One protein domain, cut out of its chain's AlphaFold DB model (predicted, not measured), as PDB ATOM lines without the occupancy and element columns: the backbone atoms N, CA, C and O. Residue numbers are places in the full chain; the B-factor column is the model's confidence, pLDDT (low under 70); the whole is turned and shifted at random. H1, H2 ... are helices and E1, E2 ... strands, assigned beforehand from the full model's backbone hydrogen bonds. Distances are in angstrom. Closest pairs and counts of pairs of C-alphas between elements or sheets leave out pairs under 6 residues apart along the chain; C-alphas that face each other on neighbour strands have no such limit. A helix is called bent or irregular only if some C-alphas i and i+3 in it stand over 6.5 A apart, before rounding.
ATOM      1  N   GLU A   5     -12.517-108.034 -26.044       92.81
ATOM      2  CA  GLU A   5     -11.861-108.975 -25.133       92.81
ATOM      3  C   GLU A   5     -12.100-110.424 -25.555       92.81
ATOM      4  O   GLU A   5     -11.142-111.177 -25.691       92.81
ATOM      5  N   THR A   6     -13.350-110.799 -25.854       89.75
ATOM      6  CA  THR A   6     -13.685-112.153 -26.321       89.75
ATOM      7  C   THR A   6     -13.021-112.471 -27.659       89.75
ATOM      8  O   THR A   6     -12.532-113.580 -27.856       89.75
ATOM      9  N   ILE A   7     -12.968-111.499 -28.576       90.62
ATOM     10  CA  ILE A   7     -12.285-111.670 -29.865       90.62
ATOM     11  C   ILE A   7     -10.785-111.886 -29.642       90.62
ATOM     12  O   ILE A   7     -10.215-112.834 -30.177       90.62
ATOM     13  N   LEU A   8     -10.139-111.030 -28.846       92.06
ATOM     14  CA  LEU A   8      -8.703-111.109 -28.575       92.06
ATOM     15  C   LEU A   8      -8.324-112.398 -27.851       92.06
ATOM     16  O   LEU A   8      -7.311-113.007 -28.193       92.06
ATOM     17  N   ASP A   9      -9.121-112.807 -26.868       91.75
ATOM     18  CA  ASP A   9      -8.907-114.055 -26.147       91.75
ATOM     19  C   ASP A   9      -9.000-115.244 -27.106       91.75
ATOM     20  O   ASP A   9      -8.047-116.013 -27.235       91.75
ATOM     21  N   LYS A  10     -10.066-115.314 -27.915       90.81
ATOM     22  CA  LYS A  10     -10.216-116.394 -28.891       90.81
ATOM     23  C   LYS A  10      -9.079-116.415 -29.908       90.81
ATOM     24  O   LYS A  10      -8.541-117.489 -30.163       90.81
ATOM     25  N   LEU A  11      -8.670-115.271 -30.458       89.69
ATOM     26  CA  LEU A  11      -7.562-115.203 -31.419       89.69
ATOM     27  C   LEU A  11      -6.257-115.769 -30.843       89.69
ATOM     28  O   LEU A  11      -5.525-116.440 -31.564       89.69
ATOM     29  N   LYS A  12      -5.987-115.570 -29.546       90.88
ATOM     30  CA  LYS A  12      -4.820-116.166 -28.869       90.88
ATOM     31  C   LYS A  12      -4.927-117.686 -28.719       90.88
ATOM     32  O   LYS A  12      -3.905-118.363 -28.648       90.88
ATOM     33  N   THR A  13      -6.143-118.230 -28.671       90.88
ATOM     34  CA  THR A  13      -6.361-119.685 -28.596       90.88
ATOM     35  C   THR A  13      -6.235-120.395 -29.945       90.88
ATOM     36  O   THR A  13      -6.067-121.616 -29.962       90.88
ATOM     37  N   ILE A  14      -6.286-119.665 -31.070       90.38
ATOM     38  CA  ILE A  14      -6.137-120.228 -32.419       90.38
ATOM     39  C   ILE A  14      -4.685-120.678 -32.609       90.38
ATOM     40  O   ILE A  14      -3.805-119.902 -32.975       90.38
ATOM     41  N   ASN A  15      -4.452-121.962 -32.349       90.94
ATOM     42  CA  ASN A  15      -3.149-122.608 -32.433       90.94
ATOM     43  C   ASN A  15      -3.174-123.762 -33.434       90.94
ATOM     44  O   ASN A  15      -4.230-124.321 -33.736       90.94
ATOM     45  N   PHE A  16      -1.994-124.133 -33.929       91.81
ATOM     46  CA  PHE A  16      -1.821-125.199 -34.909       91.81
ATOM     47  C   PHE A  16      -0.636-126.086 -34.526       91.81
ATOM     48  O   PHE A  16       0.420-125.577 -34.157       91.81
ATOM     49  N   ALA A  17      -0.798-127.401 -34.645       92.06
ATOM     50  CA  ALA A  17       0.299-128.355 -34.583       92.06
ATOM     51  C   ALA A  17       0.999-128.424 -35.941       92.06
ATOM     52  O   ALA A  17       0.332-128.586 -36.963       92.06
ATOM     53  N   ASP A  18       2.328-128.327 -35.948       90.69
ATOM     54  CA  ASP A  18       3.154-128.574 -37.133       90.69
ATOM     55  C   ASP A  18       3.380-130.083 -37.294       90.69
ATOM     56  O   ASP A  18       3.854-130.757 -36.376       90.69
ATOM     57  N   ILE A  19       3.026-130.615 -38.461       88.38
ATOM     58  CA  ILE A  19       3.340-131.986 -38.849       88.38
ATOM     59  C   ILE A  19       4.534-131.927 -39.780       88.38
ATOM     60  O   ILE A  19       4.353-131.708 -40.979       88.38
ATOM     61  N   GLN A  20       5.718-132.146 -39.195       80.50
ATOM     62  CA  GLN A  20       7.018-132.430 -39.817       80.50
ATOM     63  C   GLN A  20       7.007-132.339 -41.349       80.50
ATOM     64  O   GLN A  20       7.006-133.338 -42.063       80.50
ATOM     65  N   GLU A  21       6.994-131.108 -41.847       77.56
ATOM     66  CA  GLU A  21       7.100-130.757 -43.263       77.56
ATOM     67  C   GLU A  21       5.871-130.956 -44.173       77.56
ATOM     68  O   GLU A  21       5.860-130.422 -45.283       77.56
ATOM     69  N   GLN A  22       4.800-131.601 -43.720       83.19
ATOM     70  CA  GLN A  22       3.597-131.825 -44.529       83.19
ATOM     71  C   GLN A  22       2.574-130.688 -44.411       83.19
ATOM     72  O   GLN A  22       1.947-130.301 -45.406       83.19
ATOM     73  N   GLY A  23       2.406-130.113 -43.220       90.69
ATOM     74  CA  GLY A  23       1.369-129.113 -42.991       90.69
ATOM     75  C   GLY A  23       1.051-128.886 -41.521       90.69
ATOM     76  O   GLY A  23       1.883-129.106 -40.651       90.69
ATOM     77  N   PHE A  24      -0.167-128.421 -41.269       93.12
ATOM     78  CA  PHE A  24      -0.621-127.951 -39.971       93.12
ATOM     79  C   PHE A  24      -1.985-128.544 -39.630       93.12
ATOM     80  O   PHE A  24      -2.848-128.644 -40.500       93.12
ATOM     81  N   ILE A  25      -2.205-128.887 -38.364       92.62
ATOM     82  CA  ILE A  25      -3.527-129.267 -37.848       92.62
ATOM     83  C   ILE A  25      -3.983-128.213 -36.838       92.62
ATOM     84  O   ILE A  25      -3.233-127.924 -35.907       92.62
ATOM     85  N   PRO A  26      -5.183-127.630 -36.981       93.25
ATOM     86  CA  PRO A  26      -5.727-126.723 -35.983       93.25
ATOM     87  C   PRO A  26      -5.965-127.447 -34.654       93.25
ATOM     88  O   PRO A  26      -6.512-128.547 -34.612       93.25
ATOM     89  N   LEU A  27      -5.566-126.802 -33.560       92.50
ATOM     90  CA  LEU A  27      -5.725-127.278 -32.180       92.50
ATOM     91  C   LEU A  27      -6.887-126.588 -31.452       92.50
ATOM     92  O   LEU A  27      -6.978-126.635 -30.229       92.50
ATOM     93  N   TYR A  28      -7.764-125.923 -32.198       90.62
ATOM     94  CA  TYR A  28      -8.940-125.237 -31.679       90.62
ATOM     95  C   TYR A  28     -10.197-125.762 -32.377       90.62
ATOM     96  O   TYR A  28     -10.135-126.339 -33.462       90.62
ATOM     97  N   THR A  29     -11.351-125.550 -31.751       87.81
ATOM     98  CA  THR A  29     -12.649-125.926 -32.309       87.81
ATOM     99  C   THR A  29     -13.359-124.727 -32.920       87.81
ATOM    100  O   THR A  29     -13.263-123.598 -32.417       87.81
ATOM    101  N   ARG A  30     -14.094-125.004 -34.001       89.50
ATOM    102  CA  ARG A  30     -14.982-124.046 -34.652       89.50
ATOM    103  C   ARG A  30     -16.109-123.658 -33.698       89.50
ATOM    104  O   ARG A  30     -16.753-124.508 -33.086       89.50
ATOM    105  N   ASP A  31     -16.321-122.363 -33.580       90.12
ATOM    106  CA  ASP A  31     -17.427-121.724 -32.889       90.12
ATOM    107  C   ASP A  31     -17.963-120.536 -33.702       90.12
ATOM    108  O   ASP A  31     -17.393-120.137 -34.721       90.12
ATOM    109  N   LYS A  32     -19.037-119.926 -33.191       91.25
ATOM    110  CA  LYS A  32     -19.714-118.788 -33.825       91.25
ATOM    111  C   LYS A  32     -18.797-117.584 -34.074       91.25
ATOM    112  O   LYS A  32     -19.096-116.773 -34.944       91.25
ATOM    113  N   LEU A  33     -17.733-117.419 -33.287       90.50
ATOM    114  CA  LEU A  33     -16.794-116.315 -33.458       90.50
ATOM    115  C   LEU A  33     -15.786-116.627 -34.563       90.50
ATOM    116  O   LEU A  33     -15.527-115.767 -35.399       90.50
ATOM    117  N   THR A  34     -15.261-117.852 -34.607       90.56
ATOM    118  CA  THR A  34     -14.406-118.304 -35.713       90.56
ATOM    119  C   THR A  34     -15.159-118.349 -37.038       90.56
ATOM    120  O   THR A  34     -14.585-117.941 -38.037       90.56
ATOM    121  N   ASP A  35     -16.447-118.715 -37.035       91.31
ATOM    122  CA  ASP A  35     -17.327-118.635 -38.209       91.31
ATOM    123  C   ASP A  35     -17.365-117.222 -38.791       91.31
ATOM    124  O   ASP A  35     -17.076-117.013 -39.969       91.31
ATOM    125  N   ALA A  36     -17.671-116.238 -37.942       92.31
ATOM    126  CA  ALA A  36     -17.715-114.839 -38.348       92.31
ATOM    127  C   ALA A  36     -16.338-114.338 -38.820       92.31
ATOM    128  O   ALA A  36     -16.245-113.568 -39.773       92.31
ATOM    129  N   LEU A  37     -15.255-114.787 -38.176       89.62
ATOM    130  CA  LEU A  37     -13.881-114.486 -38.589       89.62
ATOM    131  C   LEU A  37     -13.577-115.030 -39.985       89.62
ATOM    132  O   LEU A  37     -13.028-114.300 -40.802       89.62
ATOM    133  N   HIS A  38     -13.946-116.277 -40.277       91.00
ATOM    134  CA  HIS A  38     -13.736-116.885 -41.591       91.00
ATOM    135  C   HIS A  38     -14.518-116.161 -42.688       91.00
ATOM    136  O   HIS A  38     -13.949-115.869 -43.741       91.00
ATOM    137  N   GLU A  39     -15.771-115.791 -42.415       91.69
ATOM    138  CA  GLU A  39     -16.614-115.026 -43.339       91.69
ATOM    139  C   GLU A  39     -16.009-113.649 -43.655       91.69
ATOM    140  O   GLU A  39     -15.863-113.281 -44.821       91.69
ATOM    141  N   ILE A  40     -15.589-112.908 -42.625       90.12
ATOM    142  CA  ILE A  40     -15.023-111.560 -42.779       90.12
ATOM    143  C   ILE A  40     -13.634-111.608 -43.430       90.12
ATOM    144  O   ILE A  40     -13.305-110.767 -44.268       90.12
ATOM    145  N   CYS A  41     -12.791-112.567 -43.045       87.31
ATOM    146  CA  CYS A  41     -11.419-112.665 -43.539       87.31
ATOM    147  C   CYS A  41     -11.310-113.330 -44.923       87.31
ATOM    148  O   CYS A  41     -10.301-113.143 -45.609       87.31
ATOM    149  N   GLY A  42     -12.312-114.104 -45.351       88.12
ATOM    150  CA  GLY A  42     -12.315-114.786 -46.649       88.12
ATOM    151  C   GLY A  42     -11.262-115.898 -46.763       88.12
ATOM    152  O   GLY A  42     -10.692-116.134 -47.843       88.12
ATOM    153  N   PHE A  43     -10.936-116.535 -45.637       88.81
ATOM    154  CA  PHE A  43     -10.127-117.749 -45.566       88.81
ATOM    155  C   PHE A  43     -10.487-118.568 -44.324       88.81
ATOM    156  O   PHE A  43     -10.698-118.012 -43.248       88.81
ATOM    157  N   ASP A  44     -10.483-119.888 -44.484       89.44
ATOM    158  CA  ASP A  44     -10.762-120.847 -43.420       89.44
ATOM    159  C   ASP A  44      -9.458-121.376 -42.809       89.44
ATOM    160  O   ASP A  44      -8.440-121.543 -43.485       89.44
ATOM    161  N   THR A  45      -9.488-121.660 -41.511       87.25
ATOM    162  CA  THR A  45      -8.345-122.182 -40.742       87.25
ATOM    163  C   THR A  45      -8.711-123.416 -39.914       87.25
ATOM    164  O   THR A  45      -7.942-123.817 -39.046       87.25
ATOM    165  N   ASP A  46      -9.889-123.998 -40.106       86.19
ATOM    166  CA  ASP A  46     -10.460-125.072 -39.278       86.19
ATOM    167  C   ASP A  46     -10.388-126.461 -39.930       86.19
ATOM    168  O   ASP A  46     -10.854-127.451 -39.362       86.19
ATOM    169  N   PHE A  47      -9.784-126.566 -41.113       82.50
ATOM    170  CA  PHE A  47      -9.601-127.850 -41.779       82.50
ATOM    171  C   PHE A  47      -8.814-128.825 -40.907       82.50
ATOM    172  O   PHE A  47      -7.770-128.473 -40.365       82.50
ATOM    173  N   LYS A  48      -9.237-130.097 -40.885       82.31
ATOM    174  CA  LYS A  48      -8.522-131.193 -40.199       82.31
ATOM    175  C   LYS A  48      -7.039-131.281 -40.580       82.31
ATOM    176  O   LYS A  48      -6.252-131.806 -39.804       82.31
ATOM    177  N   PHE A  49      -6.673-130.790 -41.763       89.81
ATOM    178  CA  PHE A  49      -5.296-130.660 -42.208       89.81
ATOM    179  C   PHE A  49      -5.145-129.481 -43.177       89.81
ATOM    180  O   PHE A  49      -5.896-129.359 -44.145       89.81
ATOM    181  N   ILE A  50      -4.149-128.636 -42.933       91.88
ATOM    182  CA  ILE A  50      -3.812-127.457 -43.728       91.88
ATOM    183  C   ILE A  50      -2.427-127.672 -44.332       91.88
ATOM    184  O   ILE A  50      -1.429-127.747 -43.622       91.88
ATOM    185  N   THR A  51      -2.332-127.727 -45.657       92.12
ATOM    186  CA  THR A  51      -1.037-127.878 -46.337       92.12
ATOM    187  C   THR A  51      -0.150-126.643 -46.144       92.12
ATOM    188  O   THR A  51      -0.632-125.522 -45.950       92.12
ATOM    189  N   LYS A  52       1.172-126.803 -46.285       91.69
ATOM    190  CA  LYS A  52       2.117-125.670 -46.230       91.69
ATOM    191  C   LYS A  52       1.798-124.554 -47.228       91.69
ATOM    192  O   LYS A  52       1.938-123.378 -46.897       91.69
ATOM    193  N   SER A  53       1.403-124.899 -48.454       91.25
ATOM    194  CA  SER A  53       1.047-123.911 -49.479       91.25
ATOM    195  C   SER A  53      -0.203-123.126 -49.084       91.25
ATOM    196  O   SER A  53      -0.214-121.902 -49.205       91.25
ATOM    197  N   HIS A  54      -1.214-123.803 -48.537       91.19
ATOM    198  CA  HIS A  54      -2.435-123.160 -48.072       91.19
ATOM    199  C   HIS A  54      -2.176-122.258 -46.858       91.19
ATOM    200  O   HIS A  54      -2.602-121.104 -46.856       91.19
ATOM    201  N   MET A  55      -1.374-122.711 -45.887       92.06
ATOM    202  CA  MET A  55      -0.945-121.880 -44.754       92.06
ATOM    203  C   MET A  55      -0.197-120.622 -45.221       92.06
ATOM    204  O   MET A  55      -0.454-119.527 -44.726       92.06
ATOM    205  N   LYS A  56       0.683-120.730 -46.228       91.69
ATOM    206  CA  LYS A  56       1.341-119.553 -46.824       91.69
ATOM    207  C   LYS A  56       0.324-118.580 -47.428       91.69
ATOM    208  O   LYS A  56       0.476-117.373 -47.256       91.69
ATOM    209  N   THR A  57      -0.708-119.077 -48.108       92.50
ATOM    210  CA  THR A  57      -1.796-118.248 -48.653       92.50
ATOM    211  C   THR A  57      -2.588-117.550 -47.548       92.50
ATOM    212  O   THR A  57      -2.808-116.343 -47.640       92.50
ATOM    213  N   ILE A  58      -2.951-118.267 -46.479       91.25
ATOM    214  CA  ILE A  58      -3.613-117.700 -45.295       91.25
ATOM    215  C   ILE A  58      -2.756-116.584 -44.688       91.25
ATOM    216  O   ILE A  58      -3.238-115.473 -44.482       91.25
ATOM    217  N   GLN A  59      -1.462-116.835 -44.467       90.81
ATOM    218  CA  GLN A  59      -0.546-115.841 -43.905       90.81
ATOM    219  C   GLN A  59      -0.395-114.601 -44.793       90.81
ATOM    220  O   GLN A  59      -0.288-113.491 -44.273       90.81
ATOM    221  N   LYS A  60      -0.370-114.765 -46.122       92.44
ATOM    222  CA  LYS A  60      -0.346-113.638 -47.065       92.44
ATOM    223  C   LYS A  60      -1.611-112.792 -46.939       92.44
ATOM    224  O   LYS A  60      -1.500-111.595 -46.675       92.44
ATOM    225  N   LYS A  61      -2.786-113.429 -47.020       91.19
ATOM    226  CA  LYS A  61      -4.094-112.772 -46.876       91.19
ATOM    227  C   LYS A  61      -4.228-112.049 -45.534       91.19
ATOM    228  O   LYS A  61      -4.560-110.870 -45.513       91.19
ATOM    229  N   SER A  62      -3.886-112.714 -44.430       88.38
ATOM    230  CA  SER A  62      -3.954-112.152 -43.074       88.38
ATOM    231  C   SER A  62      -3.059-110.920 -42.890       88.38
ATOM    232  O   SER A  62      -3.425-109.992 -42.177       88.38
ATOM    233  N   LYS A  63      -1.910-110.868 -43.576       90.56
ATOM    234  CA  LYS A  63      -0.991-109.717 -43.555       90.56
ATOM    235  C   LYS A  63      -1.326-108.647 -44.604       90.56
ATOM    236  O   LYS A  63      -0.523-107.736 -44.794       90.56
ATOM    237  N   GLY A  64      -2.441-108.779 -45.328       87.44
ATOM    238  CA  GLY A  64      -2.823-107.870 -46.413       87.44
ATOM    239  C   GLY A  64      -1.867-107.887 -47.612       87.44
ATOM    240  O   GLY A  64      -1.820-106.928 -48.379       87.44
TER     241      GLY A  64
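This is residues 5 to 64 of the 66 residues of the protein "Transposase" of Lachnospiraceae bacterium MD335 (UniProt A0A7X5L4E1). The domain is a loose frame of three short helices and one small strand hairpin: H1 and the hairpin E1 E2 follow each other along the longest axis and make one long side, H2 stands crosswise near H1, and H3 leads from the hairpin back toward the end of H2. The link of residues 42 to 51 folds back from the end of H2 to E2, and its residues 50 to 51 pair with residues 23 to 24 of E2. The printed part has 60 residues, with three named helices and two named strands in the order H1, E1, E2, H2, H3; the sheet has the order E1 - E2, antiparallel, and the class is mixed, helices and strands. The whole is compact, with a radius of gyration of the C-alphas of 11.5 A, and it spans 34 by 23 by 15 A along its three main axes.

H1 is the helix of residues 5 to 13, 12.5 A from first to last C-alpha; it begins at C-alpha 5, at (-11.861, -108.975, -25.133). After residues 14 and 15 comes the strand E1, residues 16 to 19, 9.4 A long. Residues 20 to 22 lead to the strand E2, residues 23 to 26, 10.3 A long, whose first C-alpha stands at (1.369, -129.113, -42.991). The helix H2, residues 32 to 41, is 14.2 A long from first to last C-alpha. The last element is the helix H3, residues 52 to 62, 15.2 A long and the longest helix by residues; its C-alpha 62 is at (-3.954, -112.152, -43.074). No helix is bent.

H1 and E1 are joined by a tight link of 2 residues, while H1 and E2 are apart. E1 and E2 form a hairpin of antiparallel neighbour strands, with an angle of 148 degrees between their N-to-C directions. Across it the C-alphas of Phe 16 and Pro 26, which face each other, are 4.3 A apart. N 17 and O 25 are within hydrogen-bond range at 2.8 A, and so are N 25 and O 17 at 2.9 A. H1 and H2 are close but not clearly touching; their closest C-alphas, those of Ile 7 and Leu 33, are 7.4 A apart. The lines of these two helices are about perpendicular, at 83 degrees. H2 and E1 are apart. Residues 50 to 51, just before H3, pair antiparallel with residues 23 to 24 of E2. The closest C-alphas of E2 and H3 are those of Gly 23 and Lys 52, 4.8 A apart. H3 and E1 are apart, and so are H1 and H3. H2 and H3 are close but not clearly touching, with the closest C-alphas, those of Cys 41 and Ser 62, 7.5 A apart. Their lines are about perpendicular, at 82 degrees. In H1, H2 and H3 every O i to N i+4 pair is within hydrogen-bond range.

The two C-alphas farthest apart are those of Glu 5, in H1, and Glu 21, between E1 and E2, at 34.1 A. The first and last printed C-alphas, those of Glu 5 and Gly 64, are 23.1 A apart. The printed part runs from residue 5 to residue 64 and has no cut. The links from H1 to E1, E1 to E2 and E2 to H2 are tight; the link from H2 to H3, 10 residues, is short, and no link is long. The mean pLDDT of the printed part is 89.9, and no printed residue is under 70 in this predicted model.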